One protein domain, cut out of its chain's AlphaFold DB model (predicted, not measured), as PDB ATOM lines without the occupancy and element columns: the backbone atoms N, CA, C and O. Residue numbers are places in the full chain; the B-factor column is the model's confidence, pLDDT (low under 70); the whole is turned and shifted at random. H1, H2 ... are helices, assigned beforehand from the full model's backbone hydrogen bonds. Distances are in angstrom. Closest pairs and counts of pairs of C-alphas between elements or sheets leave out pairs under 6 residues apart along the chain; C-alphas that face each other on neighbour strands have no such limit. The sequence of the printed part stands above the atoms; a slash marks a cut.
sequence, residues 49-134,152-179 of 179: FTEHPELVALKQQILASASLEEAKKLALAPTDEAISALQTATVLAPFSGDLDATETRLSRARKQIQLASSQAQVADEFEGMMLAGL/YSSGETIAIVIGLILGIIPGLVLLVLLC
ATOM      1  N   PHE A  49     140.403 118.255 140.335       62.72
ATOM      2  CA  PHE A  49     141.648 118.883 139.854       62.72
ATOM      3  C   PHE A  49     142.652 119.167 140.989       62.72
ATOM      4  O   PHE A  49     143.857 118.967 140.845       62.72
ATOM      5  N   THR A  50     142.141 119.608 142.142       65.94
ATOM      6  CA  THR A  50     142.917 119.926 143.348       65.94
ATOM      7  C   THR A  50     143.486 118.705 144.068       65.94
ATOM      8  O   THR A  50     144.325 118.858 144.950       65.94
ATOM      9  N   GLU A  51     143.014 117.511 143.729       73.75
ATOM     10  CA  GLU A  51     143.384 116.247 144.367       73.75
ATOM     11  C   GLU A  51     144.514 115.537 143.605       73.75
ATOM     12  O   GLU A  51     145.121 114.600 144.123       73.75
ATOM     13  N   HIS A  52     144.888 116.072 142.436       80.25
ATOM     14  CA  HIS A  52     146.043 115.660 141.648       80.25
ATOM     15  C   HIS A  52     147.165 116.711 141.750       80.25
ATOM     16  O   HIS A  52     147.134 117.729 141.042       80.25
ATOM     17  N   PRO A  53     148.175 116.515 142.622       85.69
ATOM     18  CA  PRO A  53     149.222 117.509 142.860       85.69
ATOM     19  C   PRO A  53     150.026 117.847 141.599       85.69
ATOM     20  O   PRO A  53     150.518 118.968 141.478       85.69
ATOM     21  N   GLU A  54     150.126 116.929 140.639       87.19
ATOM     22  CA  GLU A  54     150.781 117.143 139.351       87.19
ATOM     23  C   GLU A  54     150.037 118.174 138.488       87.19
ATOM     24  O   GLU A  54     150.672 119.036 137.876       87.19
ATOM     25  N   LEU A  55     148.699 118.140 138.477       88.62
ATOM     26  CA  LEU A  55     147.874 119.107 137.745       88.62
ATOM     27  C   LEU A  55     147.926 120.491 138.405       88.62
ATOM     28  O   LEU A  55     148.078 121.507 137.721       88.62
ATOM     29  N   VAL A  56     147.896 120.532 139.741       90.19
ATOM     30  CA  VAL A  56     148.087 121.774 140.503       90.19
ATOM     31  C   VAL A  56     149.477 122.359 140.248       90.19
ATOM     32  O   VAL A  56     149.606 123.559 139.994       90.19
ATOM     33  N   ALA A  57     150.521 121.528 140.265       92.81
ATOM     34  CA  ALA A  57     151.886 121.955 139.979       92.81
ATOM     35  C   ALA A  57     152.022 122.498 138.552       92.81
ATOM     36  O   ALA A  57     152.675 123.525 138.358       92.81
ATOM     37  N   LEU A  58     151.381 121.867 137.564       94.62
ATOM     38  CA  LEU A  58     151.366 122.370 136.194       94.62
ATOM     39  C   LEU A  58     150.667 123.732 136.097       94.62
ATOM     40  O   LEU A  58     151.217 124.645 135.484       94.62
ATOM     41  N   LYS A  59     149.520 123.928 136.758       95.19
ATOM     42  CA  LYS A  59     148.868 125.249 136.826       95.19
ATOM     43  C   LYS A  59     149.798 126.311 137.411       95.19
ATOM     44  O   LYS A  59     149.889 127.410 136.865       95.19
ATOM     45  N   GLN A  60     150.524 125.991 138.482       96.00
ATOM     46  CA  GLN A  60     151.503 126.919 139.056       96.00
ATOM     47  C   GLN A  60     152.659 127.216 138.088       96.00
ATOM     48  O   GLN A  60     153.083 128.364 137.989       96.00
ATOM     49  N   GLN A  61     153.133 126.226 137.326       96.88
ATOM     50  CA  GLN A  61     154.147 126.436 136.282       96.88
ATOM     51  C   GLN A  61     153.632 127.325 135.144       96.88
ATOM     52  O   GLN A  61     154.354 128.210 134.693       96.88
ATOM     53  N   ILE A  62     152.381 127.142 134.712       97.38
ATOM     54  CA  ILE A  62     151.737 127.998 133.706       97.38
ATOM     55  C   ILE A  62     151.692 129.448 134.208       97.38
ATOM     56  O   ILE A  62     152.119 130.358 133.494       97.38
ATOM     57  N   LEU A  63     151.238 129.661 135.448       96.81
ATOM     58  CA  LEU A  63     151.181 130.983 136.084       96.81
ATOM     59  C   LEU A  63     152.561 131.636 136.213       96.81
ATOM     60  O   LEU A  63     152.693 132.838 135.993       96.81
ATOM     61  N   ALA A  64     153.575 130.849 136.567       97.31
ATOM     62  CA  ALA A  64     154.941 131.312 136.791       97.31
ATOM     63  C   ALA A  64     155.801 131.380 135.515       97.31
ATOM     64  O   ALA A  64     156.976 131.740 135.596       97.31
ATOM     65  N   SER A  65     155.251 131.022 134.352       97.25
ATOM     66  CA  SER A  65     155.994 130.989 133.090       97.25
ATOM     67  C   SER A  65     156.526 132.367 132.686       97.25
ATOM     68  O   SER A  65     155.917 133.411 132.949       97.25
ATOM     69  N   ALA A  66     157.670 132.387 131.998       95.94
ATOM     70  CA  ALA A  66     158.357 133.627 131.652       95.94
ATOM     71  C   ALA A  66     157.618 134.433 130.569       95.94
ATOM     72  O   ALA A  66     157.885 135.623 130.388       95.94
ATOM     73  N   SER A  67     156.694 133.806 129.831       97.81
ATOM     74  CA  SER A  67     155.942 134.447 128.751       97.81
ATOM     75  C   SER A  67     154.584 133.789 128.498       97.81
ATOM     76  O   SER A  67     154.371 132.622 128.816       97.81
ATOM     77  N   LEU A  68     153.673 134.526 127.849       98.12
ATOM     78  CA  LEU A  68     152.384 133.992 127.397       98.12
ATOM     79  C   LEU A  68     152.547 132.784 126.461       98.12
ATOM     80  O   LEU A  68     151.760 131.845 126.519       98.12
ATOM     81  N   GLU A  69     153.553 132.808 125.590       98.19
ATOM     82  CA  GLU A  69     153.816 131.712 124.655       98.19
ATOM     83  C   GLU A  69     154.262 130.443 125.388       98.19
ATOM     84  O   GLU A  69     153.796 129.348 125.074       98.19
ATOM     85  N   GLU A  70     155.090 130.591 126.423       97.88
ATOM     86  CA  GLU A  70     155.500 129.483 127.283       97.88
ATOM     87  C   GLU A  70     154.329 128.926 128.100       97.88
ATOM     88  O   GLU A  70     154.133 127.712 128.102       97.88
ATOM     89  N   ALA A  71     153.496 129.783 128.706       98.06
ATOM     90  CA  ALA A  71     152.249 129.360 129.357       98.06
ATOM     91  C   ALA A  71     151.372 128.535 128.408       98.06
ATOM     92  O   ALA A  71     150.936 127.438 128.757       98.06
ATOM     93  N   LYS A  72     151.133 129.046 127.191       98.25
ATOM     94  CA  LYS A  72     150.338 128.343 126.177       98.25
ATOM     95  C   LYS A  72     150.964 127.008 125.818       98.25
ATOM     96  O   LYS A  72     150.246 126.023 125.744       98.25
ATOM     97  N   LYS A  73     152.281 126.947 125.629       98.06
ATOM     98  CA  LYS A  73     152.979 125.693 125.326       98.06
ATOM     99  C   LYS A  73     152.829 124.667 126.453       98.06
ATOM    100  O   LYS A  73     152.532 123.512 126.165       98.06
ATOM    101  N   LEU A  74     153.014 125.087 127.706       97.56
ATOM    102  CA  LEU A  74     152.889 124.228 128.889       97.56
ATOM    103  C   LEU A  74     151.472 123.670 129.053       97.56
ATOM    104  O   LEU A  74     151.321 122.505 129.400       97.56
ATOM    105  N   ALA A  75     150.450 124.482 128.781       96.81
ATOM    106  CA  ALA A  75     149.056 124.056 128.851       96.81
ATOM    107  C   ALA A  75     148.647 123.188 127.648       96.81
ATOM    108  O   ALA A  75     148.016 122.152 127.823       96.81
ATOM    109  N   LEU A  76     149.022 123.588 126.427       97.88
ATOM    110  CA  LEU A  76     148.579 122.934 125.192       97.88
ATOM    111  C   LEU A  76     149.228 121.573 124.964       97.88
ATOM    112  O   LEU A  76     148.558 120.699 124.435       97.88
ATOM    113  N   ALA A  77     150.496 121.374 125.336       96.31
ATOM    114  CA  ALA A  77     151.173 120.096 125.104       96.31
ATOM    115  C   ALA A  77     150.415 118.895 125.714       96.31
ATOM    116  O   ALA A  77     150.019 118.009 124.954       96.31
ATOM    117  N   PRO A  78     150.104 118.874 127.026       93.62
ATOM    118  CA  PRO A  78     149.344 117.771 127.602       93.62
ATOM    119  C   PRO A  78     147.886 117.717 127.119       93.62
ATOM    120  O   PRO A  78     147.318 116.631 127.031       93.62
ATOM    121  N   THR A  79     147.270 118.856 126.777       95.00
ATOM    122  CA  THR A  79     145.923 118.884 126.176       95.00
ATOM    123  C   THR A  79     145.905 118.213 124.801       95.00
ATOM    124  O   THR A  79     144.993 117.443 124.508       95.00
ATOM    125  N   ASP A  80     146.911 118.471 123.966       96.81
ATOM    126  CA  ASP A  80     147.027 117.907 122.619       96.81
ATOM    127  C   ASP A  80     147.302 116.396 122.683       96.81
ATOM    128  O   ASP A  80     146.704 115.623 121.932       96.81
ATOM    129  N   GLU A  81     148.134 115.959 123.629       96.25
ATOM    130  CA  GLU A  81     148.383 114.539 123.905       96.25
ATOM    131  C   GLU A  81     147.122 113.817 124.410       96.25
ATOM    132  O   GLU A  81     146.817 112.719 123.944       96.25
ATOM    133  N   ALA A  82     146.334 114.445 125.288       93.50
ATOM    134  CA  ALA A  82     145.065 113.888 125.759       93.50
ATOM    135  C   ALA A  82     144.027 113.755 124.626       93.50
ATOM    136  O   ALA A  82     143.350 112.731 124.529       93.50
ATOM    137  N   ILE A  83     143.940 114.735 123.716       94.69
ATOM    138  CA  ILE A  83     143.104 114.630 122.504       94.69
ATOM    139  C   ILE A  83     143.574 113.465 121.625       94.69
ATOM    140  O   ILE A  83     142.756 112.663 121.178       94.69
ATOM    141  N   SER A  84     144.885 113.326 121.408       94.00
ATOM    142  CA  SER A  84     145.438 112.217 120.620       94.00
ATOM    143  C   SER A  84     145.128 110.851 121.242       94.00
ATOM    144  O   SER A  84     144.868 109.884 120.518       94.00
ATOM    145  N   ALA A  85     145.153 110.752 122.572       91.94
ATOM    146  CA  ALA A  85     144.788 109.537 123.291       91.94
ATOM    147  C   ALA A  85     143.303 109.188 123.105       91.94
ATOM    148  O   ALA A  85     142.996 108.032 122.815       91.94
ATOM    149  N   LEU A  86     142.403 110.177 123.175       91.94
ATOM    150  CA  LEU A  86     140.973 109.986 122.900       91.94
ATOM    151  C   LEU A  86     140.727 109.505 121.475       91.94
ATOM    152  O   LEU A  86     140.072 108.488 121.286       91.94
ATOM    153  N   GLN A  87     141.321 110.163 120.481       92.31
ATOM    154  CA  GLN A  87     141.179 109.771 119.077       92.31
ATOM    155  C   GLN A  87     141.653 108.335 118.836       92.31
ATOM    156  O   GLN A  87     141.013 107.569 118.114       92.31
ATOM    157  N   THR A  88     142.756 107.945 119.476       90.00
ATOM    158  CA  THR A  88     143.266 106.570 119.403       90.00
ATOM    159  C   THR A  88     142.305 105.591 120.079       90.00
ATOM    160  O   THR A  88     142.016 104.531 119.523       90.00
ATOM    161  N   ALA A  89     141.769 105.941 121.249       87.88
ATOM    162  CA  ALA A  89     140.803 105.118 121.965       87.88
ATOM    163  C   ALA A  89     139.494 104.945 121.182       87.88
ATOM    164  O   ALA A  89     139.016 103.820 121.079       87.88
ATOM    165  N   THR A  90     138.972 105.995 120.544       88.25
ATOM    166  CA  THR A  90     137.770 105.932 119.694       88.25
ATOM    167  C   THR A  90     137.952 104.969 118.518       88.25
ATOM    168  O   THR A  90     137.027 104.243 118.162       88.25
ATOM    169  N   VAL A  91     139.154 104.883 117.936       88.19
ATOM    170  CA  VAL A  91     139.454 103.901 116.876       88.19
ATOM    171  C   VAL A  91     139.448 102.463 117.410       88.19
ATOM    172  O   VAL A  91     138.991 101.551 116.720       88.19
ATOM    173  N   LEU A  92     139.955 102.245 118.624       85.25
ATOM    174  CA  LEU A  92     140.055 100.917 119.238       85.25
ATOM    175  C   LEU A  92     138.736 100.447 119.873       85.25
ATOM    176  O   LEU A  92     138.465  99.246 119.913       85.25
ATOM    177  N   ALA A  93     137.921 101.382 120.356       81.12
ATOM    178  CA  ALA A  93     136.671 101.152 121.070       81.12
ATOM    179  C   ALA A  93     135.585 102.155 120.611       81.12
ATOM    180  O   ALA A  93     135.219 103.062 121.353       81.12
ATOM    181  N   PRO A  94     135.013 101.983 119.405       71.19
ATOM    182  CA  PRO A  94     134.146 102.978 118.752       71.19
ATOM    183  C   PRO A  94     132.737 103.140 119.357       71.19
ATOM    184  O   PRO A  94     131.896 103.813 118.767       71.19
ATOM    185  N   PHE A  95     132.437 102.510 120.498       65.31
ATOM    186  CA  PHE A  95     131.086 102.462 121.082       65.31
ATOM    187  C   PHE A  95     130.940 103.223 122.412       65.31
ATOM    188  O   PHE A  95     129.971 103.001 123.136       65.31
ATOM    189  N   SER A  96     131.866 104.117 122.747       67.50
ATOM    190  CA  SER A  96     131.812 104.944 123.962       67.50
ATOM    191  C   SER A  96     131.450 106.391 123.622       67.50
ATOM    192  O   SER A  96     132.309 107.159 123.189       67.50
ATOM    193  N   GLY A  97     130.180 106.765 123.823       66.69
ATOM    194  CA  GLY A  97     129.676 108.118 123.541       66.69
ATOM    195  C   GLY A  97     130.361 109.225 124.353       66.69
ATOM    196  O   GLY A  97     130.424 110.372 123.910       66.69
ATOM    197  N   ASP A  98     130.938 108.871 125.500       78.94
ATOM    198  CA  ASP A  98     131.626 109.801 126.394       78.94
ATOM    199  C   ASP A  98     133.008 110.231 125.871       78.94
ATOM    200  O   ASP A  98     133.469 111.332 126.188       78.94
ATOM    201  N   LEU A  99     133.634 109.442 124.981       85.81
ATOM    202  CA  LEU A  99     134.903 109.821 124.342       85.81
ATOM    203  C   LEU A  99     134.721 110.992 123.372       85.81
ATOM    204  O   LEU A  99     135.474 111.960 123.451       85.81
ATOM    205  N   ASP A 100     133.699 110.955 122.514       86.44
ATOM    206  CA  ASP A 100     133.429 112.017 121.529       86.44
ATOM    207  C   ASP A 100     133.021 113.331 122.216       86.44
ATOM    208  O   ASP A 100     133.450 114.435 121.841       86.44
ATOM    209  N   ALA A 101     132.193 113.223 123.261       85.94
ATOM    210  CA  ALA A 101     131.793 114.360 124.081       85.94
ATOM    211  C   ALA A 101     133.010 114.989 124.778       85.94
ATOM    212  O   ALA A 101     133.161 116.218 124.794       85.94
ATOM    213  N   THR A 102     133.906 114.156 125.306       88.50
ATOM    214  CA  THR A 102     135.125 114.600 125.985       88.50
ATOM    215  C   THR A 102     136.143 115.182 125.013       88.50
ATOM    216  O   THR A 102     136.657 116.271 125.270       88.50
ATOM    217  N   GLU A 103     136.345 114.584 123.838       90.88
ATOM    218  CA  GLU A 103     137.191 115.146 122.780       90.88
ATOM    219  C   GLU A 103     136.701 116.540 122.370       90.88
ATOM    220  O   GLU A 103     137.492 117.482 122.245       90.88
ATOM    221  N   THR A 104     135.384 116.712 122.225       90.06
ATOM    222  CA  THR A 104     134.779 118.011 121.910       90.06
ATOM    223  C   THR A 104     135.051 119.043 123.009       90.06
ATOM    224  O   THR A 104     135.337 120.210 122.710       90.06
ATOM    225  N   ARG A 105     134.983 118.640 124.285       88.44
ATOM    226  CA  ARG A 105     135.273 119.506 125.443       88.44
ATOM    227  C   ARG A 105     136.747 119.904 125.487       88.44
ATOM    228  O   ARG A 105     137.017 121.106 125.536       88.44
ATOM    229  N   LEU A 106     137.679 118.955 125.369       91.94
ATOM    230  CA  LEU A 106     139.115 119.262 125.290       91.94
ATOM    231  C   LEU A 106     139.430 120.157 124.094       91.94
ATOM    232  O   LEU A 106     140.145 121.144 124.230       91.94
ATOM    233  N   SER A 107     138.861 119.868 122.925       94.31
ATOM    234  CA  SER A 107     139.074 120.671 121.718       94.31
ATOM    235  C   SER A 107     138.582 122.109 121.884       94.31
ATOM    236  O   SER A 107     139.179 123.042 121.338       94.31
ATOM    237  N   ARG A 108     137.495 122.322 122.637       93.00
ATOM    238  CA  ARG A 108     137.019 123.662 122.997       93.00
ATOM    239  C   ARG A 108     137.980 124.344 123.967       93.00
ATOM    240  O   ARG A 108     138.366 125.478 123.697       93.00
ATOM    241  N   ALA A 109     138.384 123.665 125.037       91.56
ATOM    242  CA  ALA A 109     139.330 124.190 126.021       91.56
ATOM    243  C   ALA A 109     140.659 124.599 125.374       91.56
ATOM    244  O   ALA A 109     141.128 125.720 125.549       91.56
ATOM    245  N   ARG A 110     141.201 123.738 124.510       96.56
ATOM    246  CA  ARG A 110     142.384 124.007 123.690       96.56
ATOM    247  C   ARG A 110     142.264 125.323 122.916       96.56
ATOM    248  O   ARG A 110     143.195 126.126 122.909       96.56
ATOM    249  N   LYS A 111     141.117 125.564 122.268       97.06
ATOM    250  CA  LYS A 111     140.861 126.822 121.546       97.06
ATOM    251  C   LYS A 111     140.833 128.021 122.495       97.06
ATOM    252  O   LYS A 111     141.385 129.057 122.144       97.06
ATOM    253  N   GLN A 112     140.243 127.892 123.683       95.75
ATOM    254  CA  GLN A 112     140.236 128.984 124.662       95.75
ATOM    255  C   GLN A 112     141.642 129.302 125.180       95.75
ATOM    256  O   GLN A 112     142.040 130.465 125.183       95.75
ATOM    257  N   ILE A 113     142.454 128.282 125.472       96.75
ATOM    258  CA  ILE A 113     143.873 128.449 125.823       96.75
ATOM    259  C   ILE A 113     144.635 129.194 124.712       96.75
ATOM    260  O   ILE A 113     145.432 130.093 124.984       96.75
ATOM    261  N   GLN A 114     144.380 128.867 123.441       97.44
ATOM    262  CA  GLN A 114     144.998 129.568 122.309       97.44
ATOM    263  C   GLN A 114     144.584 131.042 122.225       97.44
ATOM    264  O   GLN A 114     145.417 131.886 121.877       97.44
ATOM    265  N   LEU A 115     143.330 131.356 122.552       97.56
ATOM    266  CA  LEU A 115     142.782 132.715 122.537       97.56
ATOM    267  C   LEU A 115     143.140 133.531 123.785       97.56
ATOM    268  O   LEU A 115     143.024 134.755 123.754       97.56
ATOM    269  N   ALA A 116     143.614 132.885 124.852       97.00
ATOM    270  CA  ALA A 116     143.984 133.552 126.087       97.00
ATOM    271  C   ALA A 116     145.042 134.647 125.865       97.00
ATOM    272  O   ALA A 116     145.981 134.518 125.067       97.00
ATOM    273  N   SER A 117     144.874 135.742 126.599       97.50
ATOM    274  CA  SER A 117     145.643 136.981 126.464       97.50
ATOM    275  C   SER A 117     146.696 137.168 127.561       97.50
ATOM    276  O   SER A 117     147.530 138.064 127.460       97.50
ATOM    277  N   SER A 118     146.696 136.313 128.587       97.94
ATOM    278  CA  SER A 118     147.637 136.353 129.711       97.94
ATOM    279  C   SER A 118     147.918 134.952 130.267       97.94
ATOM    280  O   SER A 118     147.129 134.031 130.061       97.94
ATOM    281  N   GLN A 119     149.034 134.787 130.986       98.12
ATOM    282  CA  GLN A 119     149.389 133.534 131.668       98.12
ATOM    283  C   GLN A 119     148.318 133.119 132.685       98.12
ATOM    284  O   GLN A 119     147.978 131.945 132.772       98.12
ATOM    285  N   ALA A 120     147.758 134.096 133.407       97.25
ATOM    286  CA  ALA A 120     146.645 133.878 134.327       97.25
ATOM    287  C   ALA A 120     145.426 133.317 133.592       97.25
ATOM    288  O   ALA A 120     144.910 132.278 133.981       97.25
ATOM    289  N   GLN A 121     145.051 133.920 132.461       97.44
ATOM    290  CA  GLN A 121     143.939 133.421 131.660       97.44
ATOM    291  C   GLN A 121     144.221 132.016 131.101       97.44
ATOM    292  O   GLN A 121     143.325 131.188 131.088       97.44
ATOM    293  N   VAL A 122     145.454 131.700 130.685       97.62
ATOM    294  CA  VAL A 122     145.808 130.329 130.260       97.62
ATOM    295  C   VAL A 122     145.628 129.327 131.404       97.62
ATOM    296  O   VAL A 122     145.080 128.249 131.185       97.62
ATOM    297  N   ALA A 123     146.080 129.671 132.610       95.69
ATOM    298  CA  ALA A 123     145.938 128.826 133.791       95.69
ATOM    299  C   ALA A 123     144.468 128.628 134.193       95.69
ATOM    300  O   ALA A 123     144.085 127.516 134.551       95.69
ATOM    301  N   ASP A 124     143.658 129.683 134.097       93.25
ATOM    302  CA  ASP A 124     142.227 129.644 134.401       93.25
ATOM    303  C   ASP A 124     141.459 128.793 133.381       93.25
ATOM    304  O   ASP A 124     140.628 127.981 133.772       93.25
ATOM    305  N   GLU A 125     141.765 128.900 132.083       93.88
ATOM    306  CA  GLU A 125     141.165 128.033 131.053       93.88
ATOM    307  C   GLU A 125     141.606 126.566 131.220       93.88
ATOM    308  O   GLU A 125     140.805 125.645 131.034       93.88
ATOM    309  N   PHE A 126     142.866 126.335 131.611       92.94
ATOM    310  CA  PHE A 126     143.399 124.998 131.893       92.94
ATOM    311  C   PHE A 126     142.742 124.351 133.125       92.94
ATOM    312  O   PHE A 126     142.439 123.163 133.119       92.94
ATOM    313  N   GLU A 127     142.480 125.105 134.189       90.94
ATOM    314  CA  GLU A 127     141.713 124.601 135.336       90.94
ATOM    315  C   GLU A 127     140.225 124.458 134.996       90.94
ATOM    316  O   GLU A 127     139.596 123.454 135.330       90.94
ATOM    317  N   GLY A 128     139.667 125.439 134.288       87.06
ATOM    318  CA  GLY A 128     138.261 125.489 133.911       87.06
ATOM    319  C   GLY A 128     137.832 124.284 133.083       87.06
ATOM    320  O   GLY A 128     136.732 123.771 133.285       87.06
ATOM    321  N   MET A 129     138.704 123.762 132.213       87.19
ATOM    322  CA  MET A 129     138.406 122.514 131.506       87.19
ATOM    323  C   MET A 129     138.234 121.326 132.455       87.19
ATOM    324  O   MET A 129     137.342 120.514 132.234       87.19
ATOM    325  N   MET A 130     139.024 121.252 133.526       83.31
ATOM    326  CA  MET A 130     138.983 120.162 134.504       83.31
ATOM    327  C   MET A 130     137.736 120.255 135.381       83.31
ATOM    328  O   MET A 130     137.094 119.247 135.643       83.31
ATOM    329  N   LEU A 131     137.335 121.471 135.753       78.31
ATOM    330  CA  LEU A 131     136.099 121.712 136.501       78.31
ATOM    331  C   LEU A 131     134.853 121.419 135.666       78.31
ATOM    332  O   LEU A 131     133.930 120.768 136.147       78.31
ATOM    333  N   ALA A 132     134.851 121.826 134.394       68.62
ATOM    334  CA  ALA A 132     133.759 121.514 133.481       68.62
ATOM    335  C   ALA A 132     133.573 120.000 133.317       68.62
ATOM    336  O   ALA A 132     132.446 119.588 133.053       68.62
ATOM    337  N   GLY A 133     134.658 119.216 133.469       59.12
ATOM    338  CA  GLY A 133     134.724 117.752 133.607       59.12
ATOM    339  C   GLY A 133     133.641 117.177 134.513       59.12
ATOM    340  O   GLY A 133     132.864 116.325 134.084       59.12
ATOM    341  N   LEU A 134     133.555 117.763 135.703       58.44
ATOM    342  CA  LEU A 134     132.860 117.250 136.881       58.44
ATOM    343  C   LEU A 134     131.380 117.645 136.956       58.44
ATOM    344  O   LEU A 134     130.611 117.017 137.673       58.44
ATOM    345  N   TYR A 152     134.506 104.229 134.808       75.06
ATOM    346  CA  TYR A 152     134.980 104.243 133.432       75.06
ATOM    347  C   TYR A 152     134.542 102.989 132.667       75.06
ATOM    348  O   TYR A 152     134.761 101.849 133.089       75.06
ATOM    349  N   SER A 153     133.997 103.187 131.477       81.00
ATOM    350  CA  SER A 153     133.836 102.154 130.460       81.00
ATOM    351  C   SER A 153     135.191 101.638 129.960       81.00
ATOM    352  O   SER A 153     136.262 102.201 130.213       81.00
ATOM    353  N   SER A 154     135.164 100.551 129.183       81.31
ATOM    354  CA  SER A 154     136.380 100.013 128.565       81.31
ATOM    355  C   SER A 154     137.043 101.014 127.613       81.31
ATOM    356  O   SER A 154     138.268 101.081 127.583       81.31
ATOM    357  N   GLY A 155     136.262 101.808 126.868       80.31
ATOM    358  CA  GLY A 155     136.795 102.836 125.965       80.31
ATOM    359  C   GLY A 155     137.493 103.968 126.722       80.31
ATOM    360  O   GLY A 155     138.594 104.373 126.357       80.31
ATOM    361  N   GLU A 156     136.907 104.407 127.832       82.31
ATOM    362  CA  GLU A 156     137.464 105.448 128.706       82.31
ATOM    363  C   GLU A 156     138.715 104.972 129.434       82.31
ATOM    364  O   GLU A 156     139.725 105.672 129.460       82.31
ATOM    365  N   THR A 157     138.704 103.731 129.920       84.06
ATOM    366  CA  THR A 157     139.893 103.103 130.503       84.06
ATOM    367  C   THR A 157     141.033 103.039 129.483       84.06
ATOM    368  O   THR A 157     142.171 103.372 129.808       84.06
ATOM    369  N   ILE A 158     140.745 102.653 128.232       83.81
ATOM    370  CA  ILE A 158     141.740 102.644 127.149       83.81
ATOM    371  C   ILE A 158     142.285 104.056 126.909       83.81
ATOM    372  O   ILE A 158     143.502 104.216 126.817       83.81
ATOM    373  N   ALA A 159     141.424 105.075 126.852       86.38
ATOM    374  CA  ALA A 159     141.849 106.463 126.676       86.38
ATOM    375  C   ALA A 159     142.778 106.930 127.804       86.38
ATOM    376  O   ALA A 159     143.857 107.449 127.522       86.38
ATOM    377  N   ILE A 160     142.408 106.685 129.065       85.19
ATOM    378  CA  ILE A 160     143.217 107.036 130.241       85.19
ATOM    379  C   ILE A 160     144.578 106.338 130.184       85.19
ATOM    380  O   ILE A 160     145.609 106.983 130.372       85.19
ATOM    381  N   VAL A 161     144.609 105.040 129.872       86.62
ATOM    382  CA  VAL A 161     145.858 104.270 129.768       86.62
ATOM    383  C   VAL A 161     146.747 104.798 128.643       86.62
ATOM    384  O   VAL A 161     147.944 104.986 128.860       86.62
ATOM    385  N   ILE A 162     146.194 105.076 127.459       87.81
ATOM    386  CA  ILE A 162     146.961 105.677 126.356       87.81
ATOM    387  C   ILE A 162     147.488 107.053 126.773       87.81
ATOM    388  O   ILE A 162     148.659 107.346 126.542       87.81
ATOM    389  N   GLY A 163     146.665 107.860 127.446       87.81
ATOM    390  CA  GLY A 163     147.069 109.142 128.014       87.81
ATOM    391  C   GLY A 163     148.269 108.997 128.946       87.81
ATOM    392  O   GLY A 163     149.272 109.662 128.727       87.81
ATOM    393  N   LEU A 164     148.219 108.071 129.908       88.69
ATOM    394  CA  LEU A 164     149.317 107.797 130.845       88.69
ATOM    395  C   LEU A 164     150.597 107.301 130.155       88.69
ATOM    396  O   LEU A 164     151.694 107.611 130.618       88.69
ATOM    397  N   ILE A 165     150.473 106.557 129.051       88.44
ATOM    398  CA  ILE A 165     151.618 106.129 128.230       88.44
ATOM    399  C   ILE A 165     152.269 107.329 127.530       88.44
ATOM    400  O   ILE A 165     153.496 107.374 127.429       88.44
ATOM    401  N   LEU A 166     151.474 108.292 127.053       86.94
ATOM    402  CA  LEU A 166     151.984 109.538 126.469       86.94
ATOM    403  C   LEU A 166     152.585 110.458 127.542       86.94
ATOM    404  O   LEU A 166     153.614 111.087 127.311       86.94
ATOM    405  N   GLY A 167     151.995 110.470 128.736       87.44
ATOM    406  CA  GLY A 167     152.534 111.130 129.913       87.44
ATOM    407  C   GLY A 167     151.564 111.115 131.092       87.44
ATOM    408  O   GLY A 167     150.352 110.986 130.942       87.44
ATOM    409  N   ILE A 168     152.094 111.334 132.298       88.56
ATOM    410  CA  ILE A 168     151.274 111.360 133.520       88.56
ATOM    411  C   ILE A 168     150.186 112.443 133.427       88.56
ATOM    412  O   ILE A 168     149.024 112.163 133.696       88.56
ATOM    413  N   ILE A 169     150.536 113.660 132.988       89.56
ATOM    414  CA  ILE A 169     149.582 114.778 132.897       89.56
ATOM    415  C   ILE A 169     148.436 114.490 131.907       89.56
ATOM    416  O   ILE A 169     147.289 114.620 132.334       89.56
ATOM    417  N   PRO A 170     148.671 114.091 130.637       88.19
ATOM    418  CA  PRO A 170     147.583 113.717 129.727       88.19
ATOM    419  C   PRO A 170     146.649 112.652 130.304       88.19
ATOM    420  O   PRO A 170     145.432 112.774 130.191       88.19
ATOM    421  N   GLY A 171     147.202 111.628 130.962       86.25
ATOM    422  CA  GLY A 171     146.406 110.590 131.614       86.25
ATOM    423  C   GLY A 171     145.534 111.123 132.751       86.25
ATOM    424  O   GLY A 171     144.352 110.796 132.811       86.25
ATOM    425  N   LEU A 172     146.080 111.991 133.609       87.75
ATOM    426  CA  LEU A 172     145.326 112.638 134.692       87.75
ATOM    427  C   LEU A 172     144.244 113.593 134.165       87.75
ATOM    428  O   LEU A 172     143.146 113.632 134.710       87.75
ATOM    429  N   VAL A 173     144.524 114.323 133.083       86.88
ATOM    430  CA  VAL A 173     143.535 115.161 132.383       86.88
ATOM    431  C   VAL A 173     142.342 114.317 131.932       86.88
ATOM    432  O   VAL A 173     141.199 114.723 132.123       86.88
ATOM    433  N   LEU A 174     142.588 113.133 131.363       88.19
ATOM    434  CA  LEU A 174     141.520 112.224 130.941       88.19
ATOM    435  C   LEU A 174     140.784 111.590 132.120       88.19
ATOM    436  O   LEU A 174     139.566 111.471 132.058       88.19
ATOM    437  N   LEU A 175     141.501 111.238 133.188       85.88
ATOM    438  CA  LEU A 175     140.914 110.689 134.409       85.88
ATOM    439  C   LEU A 175     139.873 111.653 134.992       85.88
ATOM    440  O   LEU A 175     138.744 111.253 135.244       85.88
ATOM    441  N   VAL A 176     140.211 112.939 135.117       83.50
ATOM    442  CA  VAL A 176     139.288 113.953 135.654       83.50
ATOM    443  C   VAL A 176     138.109 114.227 134.712       83.50
ATOM    444  O   VAL A 176     136.993 114.463 135.163       83.50
ATOM    445  N   LEU A 177     138.333 114.229 133.396       82.88
ATOM    446  CA  LEU A 177     137.297 114.608 132.427       82.88
ATOM    447  C   LEU A 177     136.262 113.522 132.126       82.88
ATOM    448  O   LEU A 177     135.163 113.870 131.682       82.88
ATOM    449  N   LEU A 178     136.641 112.257 132.304       81.19
ATOM    450  CA  LEU A 178     135.822 111.071 132.028       81.19
ATOM    451  C   LEU A 178     135.150 110.493 133.288       81.19
ATOM    452  O   LEU A 178     134.597 109.403 133.211       81.19
ATOM    453  N   CYS A 179     135.269 111.162 134.438       76.56
ATOM    454  CA  CYS A 179     134.810 110.652 135.735       76.56
ATOM    455  C   CYS A 179     133.269 110.595 135.907       76.56
ATOM    456  O   CYS A 179     132.621 111.628 135.641       76.56
TER     457      CYS A 179
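This is residues 49 to 134 and 152 to 179 of the 179 residues of an uncharacterized protein of Methylobacter sp (UniProt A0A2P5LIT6). What shape do the helices make? H1 to H4 form an elongated up-and-down bundle, each helix running against the one before it; the hairpin of H2 and H3 makes its length, H1 and H4 pack near one end, and the hairpin of H5 and H6 packs on H2 towards the other. What is the make-up? The printed part has 114 residues with six named helices, H1 to H6 in chain order, no named strand, class all helix. It is compact, with a radius of gyration of the C-alphas of 13.3 A, and spans 41 by 25 by 23 A.

How does the bundle begin? H1, residues 53 to 64, and H2, residues 68 to 92, form a helical hairpin, opposite ways at 37 degrees, only just steep; the closest C-alphas are Ile 62 and Ala 71, 4.6 A. H2, the hub, makes a hairpin with H3, residues 97 to 115, at a shallow tilt of 17 degrees, the closest C-alphas being Ile 83 and Glu 103, 5.9 A. H3, with residues 105 to 113 alone, touches H4, residues 119 to 134, its hairpin partner, at a shallow 14 degrees; the C-alphas of Ile 113 and Val 122 are closest, 5.2 A. What follows the bundle? H5, residues 154 to 166, and H6, residues 168 to 177, form a hairpin, closest at the C-alphas of Gly 163 and Gly 171, 3.9 A. H5 touches H2 residues 81 to 92 alone, closest at the C-alphas of Ala 89 and Ala 159, 5.0 A. Are the backbones helical? Every O i to N i+4 pair is within hydrogen-bond range in H1, H3, H5 and H6; H2 has 19 of 21 and H4 10 of 12.

Where are the ends? C-alpha 53 of H1 is at (149.222, 117.509, 142.860), and C-alpha 177 of H6 at (137.297, 114.608, 132.427). How long are the longer helices? H2 measures 36.2 A, H3 27.9 A and H4 23.8 A.

Is anything missing? Residues 135 to 151 are not printed; C-alphas 134 and 152 are 13.6 A apart. Where is confidence low? Residues 49 to 50, 95 to 97 and 132 to 134 are under 70.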